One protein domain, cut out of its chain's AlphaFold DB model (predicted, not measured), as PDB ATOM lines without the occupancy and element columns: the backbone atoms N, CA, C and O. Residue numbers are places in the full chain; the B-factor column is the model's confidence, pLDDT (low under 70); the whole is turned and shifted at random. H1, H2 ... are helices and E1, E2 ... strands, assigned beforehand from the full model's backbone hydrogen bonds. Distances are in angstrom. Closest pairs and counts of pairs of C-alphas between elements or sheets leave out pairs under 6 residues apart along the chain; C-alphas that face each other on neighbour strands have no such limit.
ATOM      1  N   SER A  97     109.561 120.164 187.614       93.09
ATOM      2  CA  SER A  97     110.039 121.549 187.766       93.09
ATOM      3  C   SER A  97     108.919 122.595 187.740       93.09
ATOM      4  O   SER A  97     109.176 123.762 188.021       93.09
ATOM      5  N   GLY A  98     107.698 122.205 187.376       95.85
ATOM      6  CA  GLY A  98     106.535 123.079 187.358       95.85
ATOM      7  C   GLY A  98     105.685 122.969 186.097       95.85
ATOM      8  O   GLY A  98     106.037 122.331 185.100       95.85
ATOM      9  N   LYS A  99     104.536 123.638 186.168       98.00
ATOM     10  CA  LYS A  99     103.522 123.705 185.111       98.00
ATOM     11  C   LYS A  99     103.246 125.155 184.732       98.00
ATOM     12  O   LYS A  99     103.431 126.057 185.550       98.00
ATOM     13  N   VAL A 100     102.810 125.385 183.498       98.38
ATOM     14  CA  VAL A 100     102.576 126.729 182.954       98.38
ATOM     15  C   VAL A 100     101.115 126.914 182.560       98.38
ATOM     16  O   VAL A 100     100.562 126.100 181.826       98.38
ATOM     17  N   PHE A 101     100.485 127.988 183.022       98.65
ATOM     18  CA  PHE A 101      99.187 128.424 182.514       98.65
ATOM     19  C   PHE A 101      99.395 129.489 181.438       98.65
ATOM     20  O   PHE A 101     100.179 130.423 181.623       98.65
ATOM     21  N   VAL A 102      98.700 129.350 180.313       98.43
ATOM     22  CA  VAL A 102      98.735 130.313 179.205       98.43
ATOM     23  C   VAL A 102      97.390 131.022 179.157       98.43
ATOM     24  O   VAL A 102      96.371 130.362 178.959       98.43
ATOM     25  N   TYR A 103      97.399 132.344 179.328       97.84
ATOM     26  CA  TYR A 103      96.186 133.156 179.249       97.84
ATOM     27  C   TYR A 103      95.589 133.129 177.841       97.84
ATOM     28  O   TYR A 103      96.305 133.293 176.856       97.84
ATOM     29  N   ASP A 104      94.266 133.002 177.767       95.55
ATOM     30  CA  ASP A 104      93.508 133.247 176.541       95.55
ATOM     31  C   ASP A 104      93.223 134.753 176.425       95.55
ATOM     32  O   ASP A 104      92.327 135.290 177.081       95.55
ATOM     33  N   LEU A 105      94.072 135.462 175.677       94.41
ATOM     34  CA  LEU A 105      93.943 136.906 175.464       94.41
ATOM     35  C   LEU A 105      93.041 137.204 174.256       94.41
ATOM     36  O   LEU A 105      93.073 136.456 173.277       94.41
ATOM     37  N   PRO A 106      92.311 138.337 174.250       93.48
ATOM     38  CA  PRO A 106      91.627 138.817 173.053       93.48
ATOM     39  C   PRO A 106      92.569 138.880 171.844       93.48
ATOM     40  O   PRO A 106      93.699 139.360 171.962       93.48
ATOM     41  N   GLN A 107      92.081 138.450 170.678       93.50
ATOM     42  CA  GLN A 107      92.907 138.272 169.475       93.50
ATOM     43  C   GLN A 107      93.638 139.543 169.024       93.50
ATOM     44  O   GLN A 107      94.709 139.442 168.429       93.50
ATOM     45  N   THR A 108      93.113 140.725 169.356       89.88
ATOM     46  CA  THR A 108      93.744 142.031 169.097       89.88
ATOM     47  C   THR A 108      95.151 142.152 169.682       89.88
ATOM     48  O   THR A 108      95.974 142.892 169.153       89.88
ATOM     49  N   PHE A 109      95.470 141.397 170.737       91.63
ATOM     50  CA  PHE A 109      96.809 141.373 171.330       91.63
ATOM     51  C   PHE A 109      97.742 140.326 170.697       91.63
ATOM     52  O   PHE A 109      98.924 140.276 171.028       91.63
ATOM     53  N   ASN A 110      97.256 139.461 169.808       94.19
ATOM     54  CA  ASN A 110      98.086 138.420 169.205       94.19
ATOM     55  C   ASN A 110      97.680 138.057 167.775       94.19
ATOM     56  O   ASN A 110      98.287 138.540 166.826       94.19
ATOM     57  N   ASN A 111      96.685 137.200 167.587       93.38
ATOM     58  CA  ASN A 111      96.360 136.607 166.297       93.38
ATOM     59  C   ASN A 111      95.959 137.659 165.257       93.38
ATOM     60  O   ASN A 111      96.314 137.522 164.092       93.38
ATOM     61  N   GLU A 112      95.307 138.748 165.667       92.99
ATOM     62  CA  GLU A 112      94.953 139.853 164.770       92.99
ATOM     63  C   GLU A 112      96.188 140.574 164.204       92.99
ATOM     64  O   GLU A 112      96.165 141.018 163.056       92.99
ATOM     65  N   ILE A 113      97.292 140.630 164.960       90.87
ATOM     66  CA  ILE A 113      98.581 141.167 164.491       90.87
ATOM     67  C   ILE A 113      99.117 140.294 163.352       90.87
ATOM     68  O   ILE A 113      99.591 140.809 162.342       90.87
ATOM     69  N   LEU A 114      98.990 138.968 163.477       92.77
ATOM     70  CA  LEU A 114      99.425 138.028 162.440       92.77
ATOM     71  C   LEU A 114      98.552 138.117 161.182       92.77
ATOM     72  O   LEU A 114      99.081 138.057 160.076       92.77
ATOM     73  N   LEU A 115      97.237 138.298 161.340       93.40
ATOM     74  CA  LEU A 115      96.301 138.453 160.217       93.40
ATOM     75  C   LEU A 115      96.608 139.682 159.350       93.40
ATOM     76  O   LEU A 115      96.295 139.682 158.162       93.40
ATOM     77  N   HIS A 116      97.248 140.702 159.923       90.71
ATOM     78  CA  HIS A 116      97.628 141.935 159.234       90.71
ATOM     79  C   HIS A 116      99.148 142.058 159.047       90.71
ATOM     80  O   HIS A 116      99.680 143.168 159.020       90.71
ATOM     81  N   CYS A 117      99.855 140.932 158.898       92.27
ATOM     82  CA  CYS A 117     101.315 140.879 158.776       92.27
ATOM     83  C   CYS A 117     101.902 141.737 157.637       92.27
ATOM     84  O   CYS A 117     103.042 142.197 157.739       92.27
ATOM     85  N   ASP A 118     101.134 141.987 156.575       90.77
ATOM     86  CA  ASP A 118     101.529 142.865 155.467       90.77
ATOM     87  C   ASP A 118     101.557 144.347 155.863       90.77
ATOM     88  O   ASP A 118     102.329 145.114 155.295       90.77
ATOM     89  N   ASN A 119     100.752 144.732 156.857       87.41
ATOM     90  CA  ASN A 119     100.554 146.116 157.284       87.41
ATOM     91  C   ASN A 119     101.311 146.460 158.571       87.41
ATOM     92  O   ASN A 119     101.202 147.586 159.047       87.41
ATOM     93  N   LEU A 120     102.034 145.501 159.163       87.57
ATOM     94  CA  LEU A 120     102.831 145.759 160.363       87.57
ATOM     95  C   LEU A 120     103.935 146.755 160.041       87.57
ATOM     96  O   LEU A 120     103.985 147.829 160.620       87.57
ATOM     97  N   ASN A 121     104.757 146.448 159.042       86.25
ATOM     98  CA  ASN A 121     105.841 147.323 158.640       86.25
ATOM     99  C   ASN A 121     105.402 148.132 157.408       86.25
ATOM    100  O   ASN A 121     105.144 147.533 156.360       86.25
ATOM    101  N   PRO A 122     105.383 149.477 157.480       84.32
ATOM    102  CA  PRO A 122     104.866 150.298 156.386       84.32
ATOM    103  C   PRO A 122     105.662 150.221 155.077       84.32
ATOM    104  O   PRO A 122     105.209 150.691 154.037       84.32
ATOM    105  N   TRP A 123     106.867 149.660 155.119       84.94
ATOM    106  CA  TRP A 123     107.790 149.612 153.994       84.94
ATOM    107  C   TRP A 123     107.923 148.222 153.367       84.94
ATOM    108  O   TRP A 123     108.366 148.103 152.225       84.94
ATOM    109  N   SER A 124     107.584 147.161 154.100       86.66
ATOM    110  CA  SER A 124     107.692 145.787 153.607       86.66
ATOM    111  C   SER A 124     106.846 144.824 154.426       86.66
ATOM    112  O   SER A 124     106.886 144.877 155.650       86.66
ATOM    113  N   SER A 125     106.201 143.864 153.764       91.69
ATOM    114  CA  SER A 125     105.466 142.794 154.441       91.69
ATOM    115  C   SER A 125     106.341 142.004 155.420       91.69
ATOM    116  O   SER A 125     107.486 141.654 155.117       91.69
ATOM    117  N   ARG A 126     105.771 141.669 156.584       91.67
ATOM    118  CA  ARG A 126     106.382 140.764 157.570       91.67
ATOM    119  C   ARG A 126     105.883 139.327 157.442       91.67
ATOM    120  O   ARG A 126     106.403 138.460 158.137       91.67
ATOM    121  N   CYS A 127     104.929 139.032 156.558       94.70
ATOM    122  CA  CYS A 127     104.271 137.721 156.501       94.70
ATOM    123  C   CYS A 127     105.241 136.555 156.281       94.70
ATOM    124  O   CYS A 127     105.075 135.492 156.869       94.70
ATOM    125  N   ASP A 128     106.302 136.760 155.501       94.82
ATOM    126  CA  ASP A 128     107.335 135.741 155.311       94.82
ATOM    127  C   ASP A 128     108.063 135.381 156.608       94.82
ATOM    128  O   ASP A 128     108.329 134.206 156.860       94.82
ATOM    129  N   ALA A 129     108.372 136.387 157.427       92.95
ATOM    130  CA  ALA A 129     109.012 136.209 158.725       92.95
ATOM    131  C   ALA A 129     108.063 135.565 159.746       92.95
ATOM    132  O   ALA A 129     108.509 134.797 160.591       92.95
ATOM    133  N   LEU A 130     106.761 135.850 159.647       94.88
ATOM    134  CA  LEU A 130     105.734 135.319 160.553       94.88
ATOM    135  C   LEU A 130     105.169 133.957 160.115       94.88
ATOM    136  O   LEU A 130     104.389 133.349 160.845       94.88
ATOM    137  N   SER A 131     105.563 133.462 158.940       95.00
ATOM    138  CA  SER A 131     105.161 132.147 158.441       95.00
ATOM    139  C   SER A 131     105.711 130.999 159.298       95.00
ATOM    140  O   SER A 131     106.660 131.175 160.064       95.00
ATOM    141  N   ASN A 132     105.114 129.810 159.146       95.74
ATOM    142  CA  ASN A 132     105.547 128.575 159.807       95.74
ATOM    143  C   ASN A 132     105.705 128.738 161.329       95.74
ATOM    144  O   ASN A 132     106.807 128.607 161.855       95.74
ATOM    145  N   ASP A 133     104.627 129.112 162.023       94.94
ATOM    146  CA  ASP A 133     104.633 129.357 163.472       94.94
ATOM    147  C   ASP A 133     105.727 130.333 163.930       94.94
ATOM    148  O   ASP A 133     106.306 130.171 165.008       94.94
ATOM    149  N   ALA A 134     105.989 131.356 163.107       95.41
ATOM    150  CA  ALA A 134     107.041 132.355 163.282       95.41
ATOM    151  C   ALA A 134     108.490 131.846 163.160       95.41
ATOM    152  O   ALA A 134     109.429 132.592 163.430       95.41
ATOM    153  N   PHE A 135     108.728 130.623 162.681       96.76
ATOM    154  CA  PHE A 135     110.081 130.224 162.283       96.76
ATOM    155  C   PHE A 135     110.534 130.913 160.992       96.76
ATOM    156  O   PHE A 135     111.740 131.062 160.777       96.76
ATOM    157  N   GLY A 136     109.590 131.358 160.163       96.81
ATOM    158  CA  GLY A 136     109.839 131.986 158.876       96.81
ATOM    159  C   GLY A 136     110.061 130.971 157.754       96.81
ATOM    160  O   GLY A 136     109.790 129.773 157.878       96.81
ATOM    161  N   ARG A 137     110.580 131.452 156.620       97.13
ATOM    162  CA  ARG A 137     110.875 130.602 155.455       97.13
ATOM    163  C   ARG A 137     111.980 129.592 155.765       97.13
ATOM    164  O   ARG A 137     112.959 129.923 156.431       97.13
ATOM    165  N   SER A 138     111.873 128.394 155.190       96.94
ATOM    166  CA  SER A 138     112.946 127.394 155.236       96.94
ATOM    167  C   SER A 138     114.273 127.972 154.731       96.94
ATOM    168  O   SER A 138     114.326 128.680 153.719       96.94
ATOM    169  N   ALA A 139     115.362 127.635 155.420       97.06
ATOM    170  CA  ALA A 139     116.711 128.050 155.069       97.06
ATOM    171  C   ALA A 139     117.394 127.067 154.101       97.06
ATOM    172  O   ALA A 139     118.584 126.795 154.222       97.06
ATOM    173  N   ALA A 140     116.661 126.572 153.097       95.45
ATOM    174  CA  ALA A 140     117.160 125.610 152.105       95.45
ATOM    175  C   ALA A 140     118.440 126.070 151.372       95.45
ATOM    176  O   ALA A 140     119.239 125.248 150.935       95.45
ATOM    177  N   ALA A 141     118.680 127.383 151.279       95.32
ATOM    178  CA  ALA A 141     119.911 127.955 150.724       95.32
ATOM    179  C   ALA A 141     121.181 127.640 151.546       95.32
ATOM    180  O   ALA A 141     122.281 127.939 151.090       95.32
ATOM    181  N   LEU A 142     121.040 127.057 152.742       96.53
ATOM    182  CA  LEU A 142     122.145 126.553 153.558       96.53
ATOM    183  C   LEU A 142     122.573 125.123 153.179       96.53
ATOM    184  O   LEU A 142     123.468 124.580 153.824       96.53
ATOM    185  N   ALA A 143     121.970 124.509 152.154       96.63
ATOM    186  CA  ALA A 143     122.409 123.214 151.630       96.63
ATOM    187  C   ALA A 143     123.909 123.236 151.281       96.63
ATOM    188  O   ALA A 143     124.413 124.196 150.691       96.63
ATOM    189  N   GLY A 144     124.636 122.196 151.690       95.65
ATOM    190  CA  GLY A 144     126.100 122.137 151.597       95.65
ATOM    191  C   GLY A 144     126.876 122.999 152.609       95.65
ATOM    192  O   GLY A 144     128.098 122.877 152.670       95.65
ATOM    193  N   ILE A 145     126.210 123.846 153.409       97.33
ATOM    194  CA  ILE A 145     126.805 124.584 154.541       97.33
ATOM    195  C   ILE A 145     126.482 123.881 155.864       97.33
ATOM    196  O   ILE A 145     127.369 123.704 156.697       97.33
ATOM    197  N   VAL A 146     125.219 123.489 156.062       96.09
ATOM    198  CA  VAL A 146     124.770 122.714 157.231       96.09
ATOM    199  C   VAL A 146     124.628 121.226 156.882       96.09
ATOM    200  O   VAL A 146     124.417 120.909 155.710       96.09
ATOM    201  N   PRO A 147     124.724 120.304 157.862       96.87
ATOM    202  CA  PRO A 147     124.456 118.883 157.636       96.87
ATOM    203  C   PRO A 147     123.064 118.643 157.031       96.87
ATOM    204  O   PRO A 147     122.085 119.262 157.452       96.87
ATOM    205  N   GLU A 148     122.975 117.739 156.052       95.47
ATOM    206  CA  GLU A 148     121.745 117.489 155.278       95.47
ATOM    207  C   GLU A 148     120.575 116.995 156.139       95.47
ATOM    208  O   GLU A 148     119.424 117.343 155.891       95.47
ATOM    209  N   ASP A 149     120.854 116.227 157.193       97.26
ATOM    210  CA  ASP A 149     119.855 115.748 158.150       97.26
ATOM    211  C   ASP A 149     119.278 116.873 159.024       97.26
ATOM    212  O   ASP A 149     118.141 116.777 159.491       97.26
ATOM    213  N   LEU A 150     120.029 117.962 159.206       96.57
ATOM    214  CA  LEU A 150     119.578 119.134 159.948       96.57
ATOM    215  C   LEU A 150     118.888 120.164 159.057       96.57
ATOM    216  O   LEU A 150     118.075 120.924 159.574       96.57
ATOM    217  N   LEU A 151     119.171 120.203 157.751       96.87
ATOM    218  CA  LEU A 151     118.672 121.231 156.826       96.87
ATOM    219  C   LEU A 151     117.155 121.507 156.943       96.87
ATOM    220  O   LEU A 151     116.794 122.685 157.003       96.87
ATOM    221  N   PRO A 152     116.258 120.501 157.063       96.73
ATOM    222  CA  PRO A 152     114.820 120.747 157.213       96.73
ATOM    223  C   PRO A 152     114.427 121.486 158.503       96.73
ATOM    224  O   PRO A 152     113.349 122.071 158.568       96.73
ATOM    225  N   ALA A 153     115.277 121.465 159.533       96.33
ATOM    226  CA  ALA A 153     115.034 122.152 160.798       96.33
ATOM    227  C   ALA A 153     115.425 123.643 160.762       96.33
ATOM    228  O   ALA A 153     115.002 124.409 161.632       96.33
ATOM    229  N   TRP A 154     116.212 124.081 159.774       97.14
ATOM    230  CA  TRP A 154     116.701 125.459 159.693       97.14
ATOM    231  C   TRP A 154     115.733 126.384 158.956       97.14
ATOM    232  O   TRP A 154     115.266 126.094 157.853       97.14
ATOM    233  N   HIS A 155     115.494 127.552 159.553       97.57
ATOM    234  CA  HIS A 155     114.610 128.589 159.027       97.57
ATOM    235  C   HIS A 155     115.246 129.976 159.174       97.57
ATOM    236  O   HIS A 155     116.106 130.197 160.028       97.57
ATOM    237  N   TRP A 156     114.820 130.922 158.337       96.23
ATOM    238  CA  TRP A 156     115.202 132.332 158.422       96.23
ATOM    239  C   TRP A 156     114.343 133.062 159.457       96.23
ATOM    240  O   TRP A 156     113.513 133.902 159.110       96.23
ATOM    241  N   THR A 157     114.532 132.707 160.727       96.73
ATOM    242  CA  THR A 157     113.776 133.271 161.851       96.73
ATOM    243  C   THR A 157     114.135 134.739 162.075       96.73
ATOM    244  O   THR A 157     115.310 135.109 162.103       96.73
ATOM    245  N   ASP A 158     113.114 135.581 162.229       92.92
ATOM    246  CA  ASP A 158     113.262 137.021 162.457       92.92
ATOM    247  C   ASP A 158     113.454 137.335 163.948       92.92
ATOM    248  O   ASP A 158     112.969 136.625 164.823       92.92
ATOM    249  N   GLN A 159     114.174 138.409 164.266       91.14
ATOM    250  CA  GLN A 159     114.537 138.716 165.655       91.14
ATOM    251  C   GLN A 159     113.340 139.106 166.550       91.14
ATOM    252  O   GLN A 159     113.459 139.043 167.771       91.14
ATOM    253  N   PHE A 160     112.195 139.491 165.969       88.88
ATOM    254  CA  PHE A 160     111.032 140.033 166.693       88.88
ATOM    255  C   PHE A 160     109.892 139.031 166.924       88.88
ATOM    256  O   PHE A 160     108.792 139.422 167.301       88.88
ATOM    257  N   VAL A 161     110.113 137.744 166.656       93.23
ATOM    258  CA  VAL A 161     109.031 136.740 166.617       93.23
ATOM    259  C   VAL A 161     109.074 135.756 167.787       93.23
ATOM    260  O   VAL A 161     108.360 134.753 167.807       93.23
ATOM    261  N   THR A 162     109.919 136.043 168.779       93.15
ATOM    262  CA  THR A 162     110.180 135.154 169.916       93.15
ATOM    263  C   THR A 162     108.902 134.895 170.710       93.15
ATOM    264  O   THR A 162     108.625 133.755 171.067       93.15
ATOM    265  N   GLU A 163     108.079 135.917 170.928       93.12
ATOM    266  CA  GLU A 163     106.797 135.823 171.622       93.12
ATOM    267  C   GLU A 163     105.845 134.854 170.915       93.12
ATOM    268  O   GLU A 163     105.168 134.070 171.571       93.12
ATOM    269  N   ILE A 164     105.838 134.838 169.582       95.38
ATOM    270  CA  ILE A 164     104.979 133.948 168.791       95.38
ATOM    271  C   ILE A 164     105.481 132.508 168.878       95.38
ATOM    272  O   ILE A 164     104.694 131.595 169.132       95.38
ATOM    273  N   ILE A 165     106.796 132.297 168.732       95.91
ATOM    274  CA  ILE A 165     107.410 130.969 168.872       95.91
ATOM    275  C   ILE A 165     107.121 130.407 170.266       95.91
ATOM    276  O   ILE A 165     106.699 129.257 170.402       95.91
ATOM    277  N   PHE A 166     107.333 131.205 171.315       96.10
ATOM    278  CA  PHE A 166     107.051 130.785 172.684       96.10
ATOM    279  C   PHE A 166     105.571 130.504 172.880       96.10
ATOM    280  O   PHE A 166     105.253 129.467 173.455       96.10
ATOM    281  N   HIS A 167     104.679 131.354 172.367       97.25
ATOM    282  CA  HIS A 167     103.249 131.107 172.435       97.25
ATOM    283  C   HIS A 167     102.905 129.763 171.793       97.25
ATOM    284  O   HIS A 167     102.499 128.864 172.523       97.25
ATOM    285  N   ASN A 168     103.186 129.561 170.501       96.05
ATOM    286  CA  ASN A 168     102.878 128.325 169.768       96.05
ATOM    287  C   ASN A 168     103.429 127.061 170.449       96.05
ATOM    288  O   ASN A 168     102.751 126.030 170.517       96.05
ATOM    289  N   ARG A 169     104.644 127.135 171.005       97.43
ATOM    290  CA  ARG A 169     105.251 126.008 171.727       97.43
ATOM    291  C   ARG A 169     104.623 125.785 173.098       97.43
ATOM    292  O   ARG A 169     104.434 124.632 173.474       97.43
ATOM    293  N   LEU A 170     104.291 126.845 173.836       97.65
ATOM    294  CA  LEU A 170     103.681 126.750 175.162       97.65
ATOM    295  C   LEU A 170     102.241 126.248 175.099       97.65
ATOM    296  O   LEU A 170     101.876 125.445 175.957       97.65
ATOM    297  N   ILE A 171     101.443 126.628 174.086       96.27
ATOM    298  CA  ILE A 171     100.056 126.134 173.967       96.27
ATOM    299  C   ILE A 171     100.023 124.603 173.858       96.27
ATOM    300  O   ILE A 171      99.090 123.984 174.369       96.27
ATOM    301  N   ASN A 172     101.045 124.019 173.227       96.40
ATOM    302  CA  ASN A 172     101.184 122.586 172.971       96.40
ATOM    303  C   ASN A 172     102.167 121.890 173.930       96.40
ATOM    304  O   ASN A 172     102.494 120.716 173.752       96.40
ATOM    305  N   HIS A 173     102.695 122.599 174.932       97.43
ATOM    306  CA  HIS A 173     103.707 122.042 175.818       97.43
ATOM    307  C   HIS A 173     103.081 121.040 176.793       97.43
ATOM    308  O   HIS A 173     102.072 121.328 177.431       97.43
ATOM    309  N   LYS A 174     103.733 119.890 177.003       96.65
ATOM    310  CA  LYS A 174     103.247 118.821 177.901       96.65
ATOM    311  C   LYS A 174     102.990 119.255 179.352       96.65
ATOM    312  O   LYS A 174     102.253 118.591 180.066       96.65
ATOM    313  N   CYS A 175     103.626 120.345 179.786       97.03
ATOM    314  CA  CYS A 175     103.465 120.917 181.128       97.03
ATOM    315  C   CYS A 175     102.514 122.117 181.172       97.03
ATOM    316  O   CYS A 175     102.481 122.817 182.183       97.03
ATOM    317  N   ARG A 176     101.771 122.394 180.092       97.81
ATOM    318  CA  ARG A 176     100.694 123.382 180.122       97.81
ATOM    319  C   ARG A 176      99.517 122.852 180.946       97.81
ATOM    320  O   ARG A 176      99.162 121.684 180.826       97.81
ATOM    321  N   VAL A 177      98.907 123.719 181.749       97.84
ATOM    322  CA  VAL A 177      97.666 123.456 182.500       97.84
ATOM    323  C   VAL A 177      96.557 124.418 182.091       97.84
ATOM    324  O   VAL A 177      96.836 125.491 181.549       97.84
ATOM    325  N   MET A 178      95.309 124.027 182.356       97.26
ATOM    326  CA  MET A 178      94.115 124.838 182.086       97.26
ATOM    327  C   MET A 178      93.568 125.507 183.351       97.26
ATOM    328  O   MET A 178      92.842 126.490 183.259       97.26
ATOM    329  N   GLU A 179      93.955 125.020 184.527       97.31
ATOM    330  CA  GLU A 179      93.587 125.581 185.820       97.31
ATOM    331  C   GLU A 179      94.724 126.494 186.315       97.31
ATOM    332  O   GLU A 179      95.824 125.995 186.597       97.31
ATOM    333  N   PRO A 180      94.511 127.820 186.424       97.64
ATOM    334  CA  PRO A 180      95.556 128.755 186.840       97.64
ATOM    335  C   PRO A 180      96.095 128.458 188.248       97.64
ATOM    336  O   PRO A 180      97.276 128.669 188.509       97.64
ATOM    337  N   GLU A 181      95.276 127.899 189.141       97.54
ATOM    338  CA  GLU A 181      95.659 127.521 190.507       97.54
ATOM    339  C   GLU A 181      96.654 126.350 190.545       97.54
ATOM    340  O   GLU A 181      97.355 126.162 191.537       97.54
ATOM    341  N   SER A 182      96.725 125.561 189.467       96.36
ATOM    342  CA  SER A 182      97.651 124.429 189.333       96.36
ATOM    343  C   SER A 182      98.991 124.816 188.698       96.36
ATOM    344  O   SER A 182      99.861 123.956 188.516       96.36
ATOM    345  N   ALA A 183      99.161 126.081 188.307       97.70
ATOM    346  CA  ALA A 183     100.339 126.555 187.601       97.70
ATOM    347  C   ALA A 183     101.437 127.043 188.553       97.70
ATOM    348  O   ALA A 183     101.188 127.648 189.590       97.70
ATOM    349  N   THR A 184     102.685 126.818 188.153       98.18
ATOM    350  CA  THR A 184     103.875 127.409 188.784       98.18
ATOM    351  C   THR A 184     104.232 128.740 188.130       98.18
ATOM    352  O   THR A 184     104.743 129.644 188.786       98.18
ATOM    353  N   ALA A 185     103.974 128.855 186.825       98.09
ATOM    354  CA  ALA A 185     104.260 130.037 186.030       98.09
ATOM    355  C   ALA A 185     103.073 130.398 185.136       98.09
ATOM    356  O   ALA A 185     102.305 129.535 184.706       98.09
ATOM    357  N   PHE A 186     102.975 131.681 184.811       98.34
ATOM    358  CA  PHE A 186     101.945 132.228 183.942       98.34
ATOM    359  C   PHE A 186     102.591 132.838 182.706       98.34
ATOM    360  O   PHE A 186     103.600 133.535 182.808       98.34
ATOM    361  N   TYR A 187     101.991 132.600 181.546       98.11
ATOM    362  CA  TYR A 187     102.406 133.196 180.287       98.11
ATOM    363  C   TYR A 187     101.256 133.999 179.681       98.11
ATOM    364  O   TYR A 187     100.149 133.485 179.503       98.11
ATOM    365  N   MET A 188     101.526 135.267 179.372       96.61
ATOM    366  CA  MET A 188     100.605 136.159 178.670       96.61
ATOM    367  C   MET A 188     101.052 136.277 177.209       96.61
ATOM    368  O   MET A 188     102.087 136.893 176.953       96.61
ATOM    369  N   PRO A 189     100.306 135.707 176.247       96.18
ATOM    370  CA  PRO A 189     100.686 135.707 174.838       96.18
ATOM    371  C   PRO A 189     100.381 137.043 174.145       96.18
ATOM    372  O   PRO A 189      99.563 137.096 173.229       96.18
ATOM    373  N   PHE A 190     100.995 138.137 174.602       93.98
ATOM    374  CA  PHE A 190     100.904 139.449 173.955       93.98
ATOM    375  C   PHE A 190     102.099 139.650 173.013       93.98
ATOM    376  O   PHE A 190     103.246 139.657 173.458       93.98
ATOM    377  N   TYR A 191     101.847 139.856 171.719       93.23
ATOM    378  CA  TYR A 191     102.893 140.076 170.709       93.23
ATOM    379  C   TYR A 191     103.334 141.548 170.647       93.23
ATOM    380  O   TYR A 191     103.318 142.186 169.592       93.23
ATOM    381  N   ALA A 192     103.724 142.101 171.798       87.02
ATOM    382  CA  ALA A 192     104.038 143.521 171.963       87.02
ATOM    383  C   ALA A 192     105.130 144.014 170.993       87.02
ATOM    384  O   ALA A 192     105.017 145.107 170.439       87.02
ATOM    385  N   GLY A 193     106.147 143.179 170.738       82.26
ATOM    386  CA  GLY A 193     107.259 143.485 169.834       82.26
ATOM    387  C   GLY A 193     106.862 143.712 168.371       82.26
ATOM    388  O   GLY A 193     107.616 144.343 167.640       82.26
ATOM    389  N   LEU A 194     105.682 143.252 167.945       87.32
ATOM    390  CA  LEU A 194     105.124 143.528 166.614       87.32
ATOM    391  C   LEU A 194     104.059 144.626 166.645       87.32
ATOM    392  O   LEU A 194     103.902 145.363 165.676       87.32
ATOM    393  N   ALA A 195     103.348 144.758 167.765       84.70
ATOM    394  CA  ALA A 195     102.278 145.735 167.915       84.70
ATOM    395  C   ALA A 195     102.772 147.189 167.871       84.70
ATOM    396  O   ALA A 195     101.991 148.069 167.526       84.70
ATOM    397  N   TYR A 196     104.041 147.472 168.205       78.70
ATOM    398  CA  TYR A 196     104.541 148.856 168.240       78.70
ATOM    399  C   TYR A 196     104.400 149.575 166.883       78.70
ATOM    400  O   TYR A 196     104.186 150.788 166.853       78.70
ATOM    401  N   GLU A 197     104.475 148.837 165.768       78.38
ATOM    402  CA  GLU A 197     104.391 149.415 164.424       78.38
ATOM    403  C   GLU A 197     102.987 149.979 164.128       78.38
ATOM    404  O   GLU A 197     102.873 150.975 163.421       78.38
ATOM    405  N   TRP A 198     101.931 149.447 164.762       78.68
ATOM    406  CA  TRP A 198     100.558 149.973 164.661       78.68
ATOM    407  C   TRP A 198     100.375 151.363 165.253       78.68
ATOM    408  O   TRP A 198      99.400 152.044 164.943       78.68
ATOM    409  N   PHE A 199     101.281 151.775 166.135       80.01
ATOM    410  CA  PHE A 199     101.192 153.086 166.752       80.01
ATOM    411  C   PHE A 199     101.852 154.159 165.882       80.01
ATOM    412  O   PHE A 199     101.529 155.332 166.055       80.01
ATOM    413  N   LEU A 200     102.709 153.783 164.918       84.54
ATOM    414  CA  LEU A 200     103.361 154.729 164.010       84.54
ATOM    415  C   LEU A 200     102.338 155.559 163.205       84.54
ATOM    416  O   LEU A 200     101.225 155.095 162.950       84.54
TER     417      LEU A 200
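This is residues 97 to 200 of the 288 residues of the protein "Exostosin domain-containing protein" of Glycine max (UniProt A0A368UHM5). With little regular structure, this is a flat, loose slab: H4 near its middle, strands E1 and E2 at one end, H1, H2, H3 and H5 loosely clustered, and a loop at Gly 144 reaching the other end. The 104 printed residues, mostly helix in the named elements, run E1 H1 H2 H3 H4 E2 H5; radius of gyration of the C-alphas 16.1 A, spans 49 by 40 by 16 A.

Start at E1, residues 100 to 102, parallel neighbour of E2, residues 185 to 187: N 101 and O 185 are 2.9 A apart. Between them come H1, 111 to 115, H2, 117 to 120, H3, 127 to 130, and H4, 162 to 171: a strand-helix-strand unit, parallel neighbours with helices between. H2 touches H5, 192 to 199, closest C-alphas Leu 120 and Glu 197, 5.7 A. H5 has 1 of 4 O i to N i+4 pairs within hydrogen-bond range, 3 of 5 at i+3; H1 and H4 have every i+4 pair.

Find C-alpha 162 at (110.180, 135.154, 169.916); H4 runs 14.2 A. H5 ends at (101.192, 153.086, 166.752).

Links H3 to H4 and H4 to E2 are long; no cut.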